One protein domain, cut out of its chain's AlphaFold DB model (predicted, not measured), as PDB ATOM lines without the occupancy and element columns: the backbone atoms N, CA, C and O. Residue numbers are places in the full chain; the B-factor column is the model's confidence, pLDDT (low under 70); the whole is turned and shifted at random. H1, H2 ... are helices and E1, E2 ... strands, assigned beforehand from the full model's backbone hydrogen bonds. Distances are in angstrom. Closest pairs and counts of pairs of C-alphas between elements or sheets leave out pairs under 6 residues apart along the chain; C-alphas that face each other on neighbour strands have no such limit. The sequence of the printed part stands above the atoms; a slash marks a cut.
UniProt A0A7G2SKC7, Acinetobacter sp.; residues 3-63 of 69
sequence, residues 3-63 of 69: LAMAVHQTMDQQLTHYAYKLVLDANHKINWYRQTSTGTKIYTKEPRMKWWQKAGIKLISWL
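This is residues 3 to 63 of the 69 residues of a protein of Acinetobacter sp. (UniProt A0A7G2SKC7). The model looks like a loose arch: a small three-stranded wall, E1, E2 and E3, spans between two helices that stick out as separate legs, H1 before the sheet and H2 after it. Neither helix covers a face of the sheet, and residues 3 to 11 of H1, residues 48 to 53 and residues 55 to 63 stand free. The printed part has 61 residues with two named helices and three named strands, in the order H1, E1, E2, E3, H2; the sheet's order is E1, E2, E3, all antiparallel, and the class is mixed, helices and strands. The whole is loose, with a radius of gyration of the C-alphas of 15.1 A and spans of 42, 30 and 25 A.

The longest strand, E2, is residues 30 to 36 and measures 19.1 A from first to last C-alpha, starting at (-40.304, -29.034, 17.239). E1 is residues 21 to 24, 10.1 A long, and E3 is residues 39 to 43, 13.1 A long. H1 is residues 3 to 15, 17.3 A long, and its C-alpha 3 is at (-18.844, -16.523, 1.232). H2 is residues 51 to 60, 14.7 A long, and its C-alpha 60 is at (-31.796, -47.507, 22.224).

E1, E2 and E3 form a meander, each strand the antiparallel neighbour of the one before. E2 is the inner strand, and E1 and E3 are the edge strands. E1 and E2 form a hairpin, with 147 degrees between their directions; N 21 and O 33 are within hydrogen-bond range at 2.8 A, and N 23 and O 31 at 2.9 A. E2 and E3 form a second hairpin at 152 degrees, with N 34 and O 41 within hydrogen-bond range at 2.9 A and N 43 and O 32 at 2.8 A. H1 is not on the sheet, with 3 pairs of C-alphas within 10 A. H2 is not on it either, with 0 such pairs. H1 and H2 are apart. In both helices every O i to N i+4 pair is within hydrogen-bond range.

The C-alphas of Leu 3 and Trp 52, the two farthest apart, are 42.6 A from each other. Without the stretches that stand free, the body of 37 residues spans 28 by 20 by 19 A. The printed part, residues 3 to 63 of a chain of 69, has no cut. The links H1 to E1, E1 to E2 and E2 to E3 are tight, the link E3 to H2 is short with 7 residues, and no link is long. The mean pLDDT of the printed part is 85.2, and it is under 70 at residues 14 to 17.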
ATOM      1  N   LEU A   3     -18.716 -15.062   1.243       79.31
ATOM      2  CA  LEU A   3     -18.844 -16.523   1.232       79.31
ATOM      3  C   LEU A   3     -19.992 -17.024   2.128       79.31
ATOM      4  O   LEU A   3     -20.783 -17.857   1.709       79.31
ATOM      5  N   ALA A   4     -20.108 -16.492   3.349       78.62
ATOM      6  CA  ALA A   4     -21.168 -16.883   4.282       78.62
ATOM      7  C   ALA A   4     -22.563 -16.534   3.737       78.62
ATOM      8  O   ALA A   4     -23.504 -17.303   3.910       78.62
ATOM      9  N   MET A   5     -22.680 -15.402   3.034       78.88
ATOM     10  CA  MET A   5     -23.921 -15.003   2.369       78.88
ATOM     11  C   MET A   5     -24.260 -15.931   1.202       78.88
ATOM     12  O   MET A   5     -25.397 -16.378   1.111       78.88
ATOM     13  N   ALA A   6     -23.277 -16.270   0.364       80.12
ATOM     14  CA  ALA A   6     -23.472 -17.194  -0.750       80.12
ATOM     15  C   ALA A   6     -23.898 -18.588  -0.262       80.12
ATOM     16  O   ALA A   6     -24.892 -19.125  -0.735       80.12
ATOM     17  N   VAL A   7     -23.214 -19.138   0.749       79.75
ATOM     18  CA  VAL A   7     -23.579 -20.430   1.355       79.75
ATOM     19  C   VAL A   7     -24.998 -20.392   1.917       79.75
ATOM     20  O   VAL A   7     -25.774 -21.309   1.666       79.75
ATOM     21  N   HIS A   8     -25.363 -19.325   2.634       75.19
ATOM     22  CA  HIS A   8     -26.701 -19.187   3.205       75.19
ATOM     23  C   HIS A   8     -27.786 -19.109   2.122       75.19
ATOM     24  O   HIS A   8     -28.783 -19.819   2.199       75.19
ATOM     25  N   GLN A   9     -27.558 -18.312   1.074       76.44
ATOM     26  CA  GLN A   9     -28.482 -18.171  -0.051       76.44
ATOM     27  C   GLN A   9     -28.664 -19.487  -0.812       76.44
ATOM     28  O   GLN A   9     -29.795 -19.894  -1.070       76.44
ATOM     29  N   THR A  10     -27.571 -20.185  -1.126       73.38
ATOM     30  CA  THR A  10     -27.620 -21.476  -1.821       73.38
ATOM     31  C   THR A  10     -28.282 -22.551  -0.957       73.38
ATOM     32  O   THR A  10     -29.090 -23.333  -1.462       73.38
ATOM     33  N   MET A  11     -28.008 -22.569   0.353       71.38
ATOM     34  CA  MET A  11     -28.664 -23.496   1.273       71.38
ATOM     35  C   MET A  11     -30.173 -23.264   1.333       71.38
ATOM     36  O   MET A  11     -30.937 -24.203   1.126       71.38
ATOM     37  N   ASP A  12     -30.614 -22.027   1.559       71.25
ATOM     38  CA  ASP A  12     -32.039 -21.713   1.686       71.25
ATOM     39  C   ASP A  12     -32.804 -21.953   0.379       71.25
ATOM     40  O   ASP A  12     -33.928 -22.460   0.400       71.25
ATOM     41  N   GLN A  13     -32.206 -21.652  -0.773       71.88
ATOM     42  CA  GLN A  13     -32.869 -21.830  -2.064       71.88
ATOM     43  C   GLN A  13     -32.953 -23.299  -2.494       71.88
ATOM     44  O   GLN A  13     -33.960 -23.704  -3.070       71.88
ATOM     45  N   GLN A  14     -31.932 -24.115  -2.214       67.94
ATOM     46  CA  GLN A  14     -31.867 -25.481  -2.744       67.94
ATOM     47  C   GLN A  14     -32.256 -26.561  -1.728       67.94
ATOM     48  O   GLN A  14     -32.932 -27.519  -2.105       67.94
ATOM     49  N   LEU A  15     -31.899 -26.432  -0.443       67.69
ATOM     50  CA  LEU A  15     -32.239 -27.462   0.550       67.69
ATOM     51  C   LEU A  15     -33.716 -27.459   0.918       67.69
ATOM     52  O   LEU A  15     -34.253 -28.518   1.233       67.69
ATOM     53  N   THR A  16     -34.402 -26.322   0.843       64.94
ATOM     54  CA  THR A  16     -35.798 -26.227   1.296       64.94
ATOM     55  C   THR A  16     -36.763 -27.090   0.462       64.94
ATOM     56  O   THR A  16     -37.831 -27.474   0.942       64.94
ATOM     57  N   HIS A  17     -36.373 -27.477  -0.757       69.75
ATOM     58  CA  HIS A  17     -37.130 -28.415  -1.592       69.75
ATOM     59  C   HIS A  17     -37.008 -29.884  -1.147       69.75
ATOM     60  O   HIS A  17     -37.919 -30.681  -1.394       69.75
ATOM     61  N   TYR A  18     -35.914 -30.251  -0.472       73.00
ATOM     62  CA  TYR A  18     -35.582 -31.644  -0.145       73.00
ATOM     63  C   TYR A  18     -35.537 -31.935   1.358       73.00
ATOM     64  O   TYR A  18     -35.745 -33.079   1.766       73.00
ATOM     65  N   ALA A  19     -35.304 -30.917   2.181       83.06
ATOM     66  CA  ALA A  19     -35.161 -31.015   3.622       83.06
ATOM     67  C   ALA A  19     -36.355 -30.397   4.359       83.06
ATOM     68  O   ALA A  19     -37.125 -29.601   3.819       83.06
ATOM     69  N   TYR A  20     -36.495 -30.770   5.628       87.94
ATOM     70  CA  TYR A  20     -37.428 -30.129   6.544       87.94
ATOM     71  C   TYR A  20     -36.698 -29.046   7.335       87.94
ATOM     72  O   TYR A  20     -35.629 -29.298   7.890       87.94
ATOM     73  N   LYS A  21     -37.299 -27.860   7.442       87.56
ATOM     74  CA  LYS A  21     -36.848 -26.818   8.365       87.56
ATOM     75  C   LYS A  21     -37.453 -27.075   9.743       87.56
ATOM     76  O   LYS A  21     -38.673 -27.146   9.886       87.56
ATOM     77  N   LEU A  22     -36.596 -27.217  10.746       90.50
ATOM     78  CA  LEU A  22     -36.980 -27.418  12.140       90.50
ATOM     79  C   LEU A  22     -37.144 -26.059  12.820       90.50
ATOM     80  O   LEU A  22     -36.219 -25.251  12.814       90.50
ATOM     81  N   VAL A  23     -38.317 -25.800  13.392       90.88
ATOM     82  CA  VAL A  23     -38.609 -24.557  14.118       90.88
ATOM     83  C   VAL A  23     -39.239 -24.903  15.458       90.88
ATOM     84  O   VAL A  23     -40.156 -25.722  15.517       90.88
ATOM     85  N   LEU A  24     -38.756 -24.277  16.529       93.62
ATOM     86  CA  LEU A  24     -39.360 -24.390  17.852       93.62
ATOM     87  C   LEU A  24     -40.537 -23.422  17.966       93.62
ATOM     88  O   LEU A  24     -40.430 -22.262  17.571       93.62
ATOM     89  N   ASP A  25     -41.659 -23.897  18.499       90.56
ATOM     90  CA  ASP A  25     -42.732 -23.007  18.938       90.56
ATOM     91  C   ASP A  25     -42.462 -22.425  20.335       90.56
ATOM     92  O   ASP A  25     -41.493 -22.778  21.010       90.56
ATOM     93  N   ALA A  26     -43.360 -21.546  20.789       92.38
ATOM     94  CA  ALA A  26     -43.302 -20.936  22.118       92.38
ATOM     95  C   ALA A  26     -43.319 -21.958  23.276       92.38
ATOM     96  O   ALA A  26     -42.916 -21.636  24.389       92.38
ATOM     97  N   ASN A  27     -43.753 -23.195  23.019       93.94
ATOM     98  CA  ASN A  27     -43.788 -24.284  23.993       93.94
ATOM     99  C   ASN A  27     -42.569 -25.216  23.875       93.94
ATOM    100  O   ASN A  27     -42.605 -26.325  24.411       93.94
ATOM    101  N   HIS A  28     -41.510 -24.802  23.169       90.12
ATOM    102  CA  HIS A  28     -40.301 -25.591  22.916       90.12
ATOM    103  C   HIS A  28     -40.562 -26.909  22.170       90.12
ATOM    104  O   HIS A  28     -39.785 -27.860  22.277       90.12
ATOM    105  N   LYS A  29     -41.646 -26.993  21.391       92.19
ATOM    106  CA  LYS A  29     -41.929 -28.163  20.558       92.19
ATOM    107  C   LYS A  29     -41.410 -27.950  19.148       92.19
ATOM    108  O   LYS A  29     -41.546 -26.878  18.562       92.19
ATOM    109  N   ILE A  30     -40.833 -29.013  18.598       92.62
ATOM    110  CA  ILE A  30     -40.304 -29.034  17.239       92.62
ATOM    111  C   ILE A  30     -41.453 -29.138  16.233       92.62
ATOM    112  O   ILE A  30     -42.227 -30.096  16.248       92.62
ATOM    113  N   ASN A  31     -41.485 -28.191  15.303       93.56
ATOM    114  CA  ASN A  31     -42.349 -28.182  14.136       93.56
ATOM    115  C   ASN A  31     -41.505 -28.325  12.866       93.56
ATOM    116  O   ASN A  31     -40.494 -27.645  12.687       93.56
ATOM    117  N   TRP A  32     -41.933 -29.215  11.976       93.00
ATOM    118  CA  TRP A  32     -41.243 -29.563  10.740       93.00
ATOM    119  C   TRP A  32     -41.919 -28.854   9.572       93.00
ATOM    120  O   TRP A  32     -43.041 -29.193   9.192       93.00
ATOM    121  N   TYR A  33     -41.240 -27.876   8.990       90.75
ATOM    122  CA  TYR A  33     -41.727 -27.096   7.861       90.75
ATOM    123  C   TYR A  33     -41.170 -27.688   6.573       90.75
ATOM    124  O   TYR A  33     -39.963 -27.884   6.442       90.75
ATOM    125  N   ARG A  34     -42.043 -27.955   5.603       88.56
ATOM    126  CA  ARG A  34     -41.662 -28.414   4.266       88.56
ATOM    127  C   ARG A  34     -42.254 -27.490   3.221       88.56
ATOM    128  O   ARG A  34     -43.472 -27.314   3.194       88.56
ATOM    129  N   GLN A  35     -41.420 -26.955   2.335       85.19
ATOM    130  CA  GLN A  35     -41.931 -26.266   1.156       85.19
ATOM    131  C   GLN A  35     -42.403 -27.298   0.132       85.19
ATOM    132  O   GLN A  35     -41.695 -28.245  -0.211       85.19
ATOM    133  N   THR A  36     -43.640 -27.143  -0.322       82.75
ATOM    134  CA  THR A  36     -44.238 -27.946  -1.391       82.75
ATOM    135  C   THR A  36     -44.714 -27.012  -2.497       82.75
ATOM    136  O   THR A  36     -44.869 -25.815  -2.262       82.75
ATOM    137  N   SER A  37     -44.968 -27.534  -3.699       82.19
ATOM    138  CA  SER A  37     -45.469 -26.725  -4.823       82.19
ATOM    139  C   SER A  37     -46.789 -26.009  -4.515       82.19
ATOM    140  O   SER A  37     -47.086 -24.987  -5.119       82.19
ATOM    141  N   THR A  38     -47.562 -26.520  -3.554       83.69
ATOM    142  CA  THR A  38     -48.840 -25.953  -3.109       83.69
ATOM    143  C   THR A  38     -48.714 -25.065  -1.865       83.69
ATOM    144  O   THR A  38     -49.730 -24.626  -1.336       83.69
ATOM    145  N   GLY A  39     -47.498 -24.834  -1.353       85.06
ATOM    146  CA  GLY A  39     -47.233 -24.007  -0.169       85.06
ATOM    147  C   GLY A  39     -46.465 -24.718   0.948       85.06
ATOM    148  O   GLY A  39     -45.996 -25.853   0.805       85.06
ATOM    149  N   THR A  40     -46.316 -24.043   2.088       87.69
ATOM    150  CA  THR A  40     -45.591 -24.577   3.248       87.69
ATOM    151  C   THR A  40     -46.479 -25.507   4.068       87.69
ATOM    152  O   THR A  40     -47.513 -25.100   4.592       87.69
ATOM    153  N   LYS A  41     -46.055 -26.761   4.225       89.56
ATOM    154  CA  LYS A  41     -46.730 -27.743   5.074       89.56
ATOM    155  C   LYS A  41     -45.997 -27.887   6.400       89.56
ATOM    156  O   LYS A  41     -44.784 -28.086   6.414       89.56
ATOM    157  N   ILE A  42     -46.747 -27.813   7.493       91.88
ATOM    158  CA  ILE A  42     -46.226 -27.910   8.857       91.88
ATOM    159  C   ILE A  42     -46.621 -29.269   9.430       91.88
ATOM    160  O   ILE A  42     -47.792 -29.650   9.398       91.88
ATOM    161  N   TYR A  43     -45.647 -30.002   9.959       91.81
ATOM    162  CA  TYR A  43     -45.863 -31.256  10.667       91.81
ATOM    163  C   TYR A  43     -45.408 -31.106  12.118       91.81
ATOM    164  O   TYR A  43     -44.292 -30.681  12.387       91.81
ATOM    165  N   THR A  44     -46.256 -31.501  13.064       91.38
ATOM    166  CA  THR A  44     -45.950 -31.488  14.510       91.38
ATOM    167  C   THR A  44     -45.288 -32.785  14.988       91.38
ATOM    168  O   THR A  44     -44.943 -32.943  16.157       91.38
ATOM    169  N   LYS A  45     -45.146 -33.757  14.085       88.81
ATOM    170  CA  LYS A  45     -44.490 -35.046  14.306       88.81
ATOM    171  C   LYS A  45     -43.471 -35.255  13.205       88.81
ATOM    172  O   LYS A  45     -43.687 -34.797  12.085       88.81
ATOM    173  N   GLU A  46     -42.414 -35.991  13.530       89.00
ATOM    174  CA  GLU A  46     -41.383 -36.335  12.563       89.00
ATOM    175  C   GLU A  46     -41.996 -37.056  11.348       89.00
ATOM    176  O   GLU A  46     -42.600 -38.129  11.488       89.00
ATOM    177  N   PRO A  47     -41.907 -36.452  10.156       86.00
ATOM    178  CA  PRO A  47     -42.487 -37.015   8.953       86.00
ATOM    179  C   PRO A  47     -41.690 -38.243   8.501       86.00
ATOM    180  O   PRO A  47     -40.472 -38.292   8.614       86.00
ATOM    181  N   ARG A  48     -42.386 -39.238   7.935       86.31
ATOM    182  CA  ARG A  48     -41.836 -40.541   7.490       86.31
ATOM    183  C   ARG A  48     -41.377 -41.486   8.612       86.31
ATOM    184  O   ARG A  48     -41.058 -42.630   8.297       86.31
ATOM    185  N   MET A  49     -41.432 -41.081   9.883       90.12
ATOM    186  CA  MET A  49     -41.163 -41.986  11.004       90.12
ATOM    187  C   MET A  49     -42.408 -42.804  11.377       90.12
ATOM    188  O   MET A  49     -43.471 -42.258  11.684       90.12
ATOM    189  N   LYS A  50     -42.282 -44.135  11.382       92.00
ATOM    190  CA  LYS A  50     -43.338 -45.040  11.864       92.00
ATOM    191  C   LYS A  50     -43.346 -45.083  13.395       92.00
ATOM    192  O   LYS A  50     -42.314 -44.930  14.045       92.00
ATOM    193  N   TRP A  51     -44.509 -45.350  13.991       90.06
ATOM    194  CA  TRP A  51     -44.664 -45.387  15.453       90.06
ATOM    195  C   TRP A  51     -43.749 -46.426  16.133       90.06
ATOM    196  O   TRP A  51     -43.220 -46.158  17.209       90.06
ATOM    197  N   TRP A  52     -43.506 -47.571  15.487       91.88
ATOM    198  CA  TRP A  52     -42.620 -48.615  16.011       91.88
ATOM    199  C   TRP A  52     -41.137 -48.229  15.919       91.88
ATOM    200  O   TRP A  52     -40.370 -48.550  16.821       91.88
ATOM    201  N   GLN A  53     -40.734 -47.477  14.884       92.31
ATOM    202  CA  GLN A  53     -39.367 -46.949  14.761       92.31
ATOM    203  C   GLN A  53     -39.082 -45.954  15.882       92.31
ATOM    204  O   GLN A  53     -38.041 -46.023  16.528       92.31
ATOM    205  N   LYS A  54     -40.059 -45.092  16.182       89.62
ATOM    206  CA  LYS A  54     -39.991 -44.181  17.325       89.62
ATOM    207  C   LYS A  54     -39.806 -44.929  18.647       89.62
ATOM    208  O   LYS A  54     -39.017 -44.498  19.484       89.62
ATOM    209  N   ALA A  55     -40.530 -46.033  18.839       90.88
ATOM    210  CA  ALA A  55     -40.384 -46.865  20.028       90.88
ATOM    211  C   ALA A  55     -38.982 -47.495  20.103       90.88
ATOM    212  O   ALA A  55     -38.336 -47.394  21.141       90.88
ATOM    213  N   GLY A  56     -38.476 -48.048  18.996       92.75
ATOM    214  CA  GLY A  56     -37.129 -48.623  18.921       92.75
ATOM    215  C   GLY A  56     -36.021 -47.615  19.238       92.75
ATOM    216  O   GLY A  56     -35.171 -47.887  20.078       92.75
ATOM    217  N   ILE A  57     -36.073 -46.416  18.647       89.50
ATOM    218  CA  ILE A  57     -35.108 -45.339  18.933       89.50
ATOM    219  C   ILE A  57     -35.140 -44.957  20.413       89.50
ATOM    220  O   ILE A  57     -34.089 -44.768  21.021       89.50
ATOM    221  N   LYS A  58     -36.332 -44.875  21.019       87.94
ATOM    222  CA  LYS A  58     -36.473 -44.551  22.442       87.94
ATOM    223  C   LYS A  58     -35.845 -45.617  23.345       87.94
ATOM    224  O   LYS A  58     -35.246 -45.258  24.351       87.94
ATOM    225  N   LEU A  59     -35.966 -46.895  22.982       90.12
ATOM    226  CA  LEU A  59     -35.319 -47.990  23.709       90.12
ATOM    227  C   LEU A  59     -33.792 -47.886  23.624       90.12
ATOM    228  O   LEU A  59     -33.127 -47.958  24.649       90.12
ATOM    229  N   ILE A  60     -33.247 -47.649  22.427       87.81
ATOM    230  CA  ILE A  60     -31.796 -47.507  22.224       87.81
ATOM    231  C   ILE A  60     -31.257 -46.269  22.953       87.81
ATOM    232  O   ILE A  60     -30.204 -46.340  23.571       87.81
ATOM    233  N   SER A  61     -31.998 -45.158  22.940       85.75
ATOM    234  CA  SER A  61     -31.605 -43.910  23.620       85.75
ATOM    235  C   SER A  61     -31.530 -44.042  25.144       85.75
ATOM    236  O   SER A  61     -30.966 -43.175  25.800       85.75
ATOM    237  N   TRP A  62     -32.142 -45.082  25.714       86.25
ATOM    238  CA  TRP A  62     -32.084 -45.364  27.147       86.25
ATOM    239  C   TRP A  62     -30.899 -46.264  27.521       86.25
ATOM    240  O   TRP A  62     -30.530 -46.341  28.691       86.25
ATOM    241  N   LEU A  63     -30.284 -46.944  26.552       86.31
ATOM    242  CA  LEU A  63     -29.120 -47.770  26.838       86.31
ATOM    243  C   LEU A  63     -27.962 -46.881  27.320       86.31
ATOM    244  O   LEU A  63     -27.754 -45.806  26.757       86.31
TER     245      LEU A  63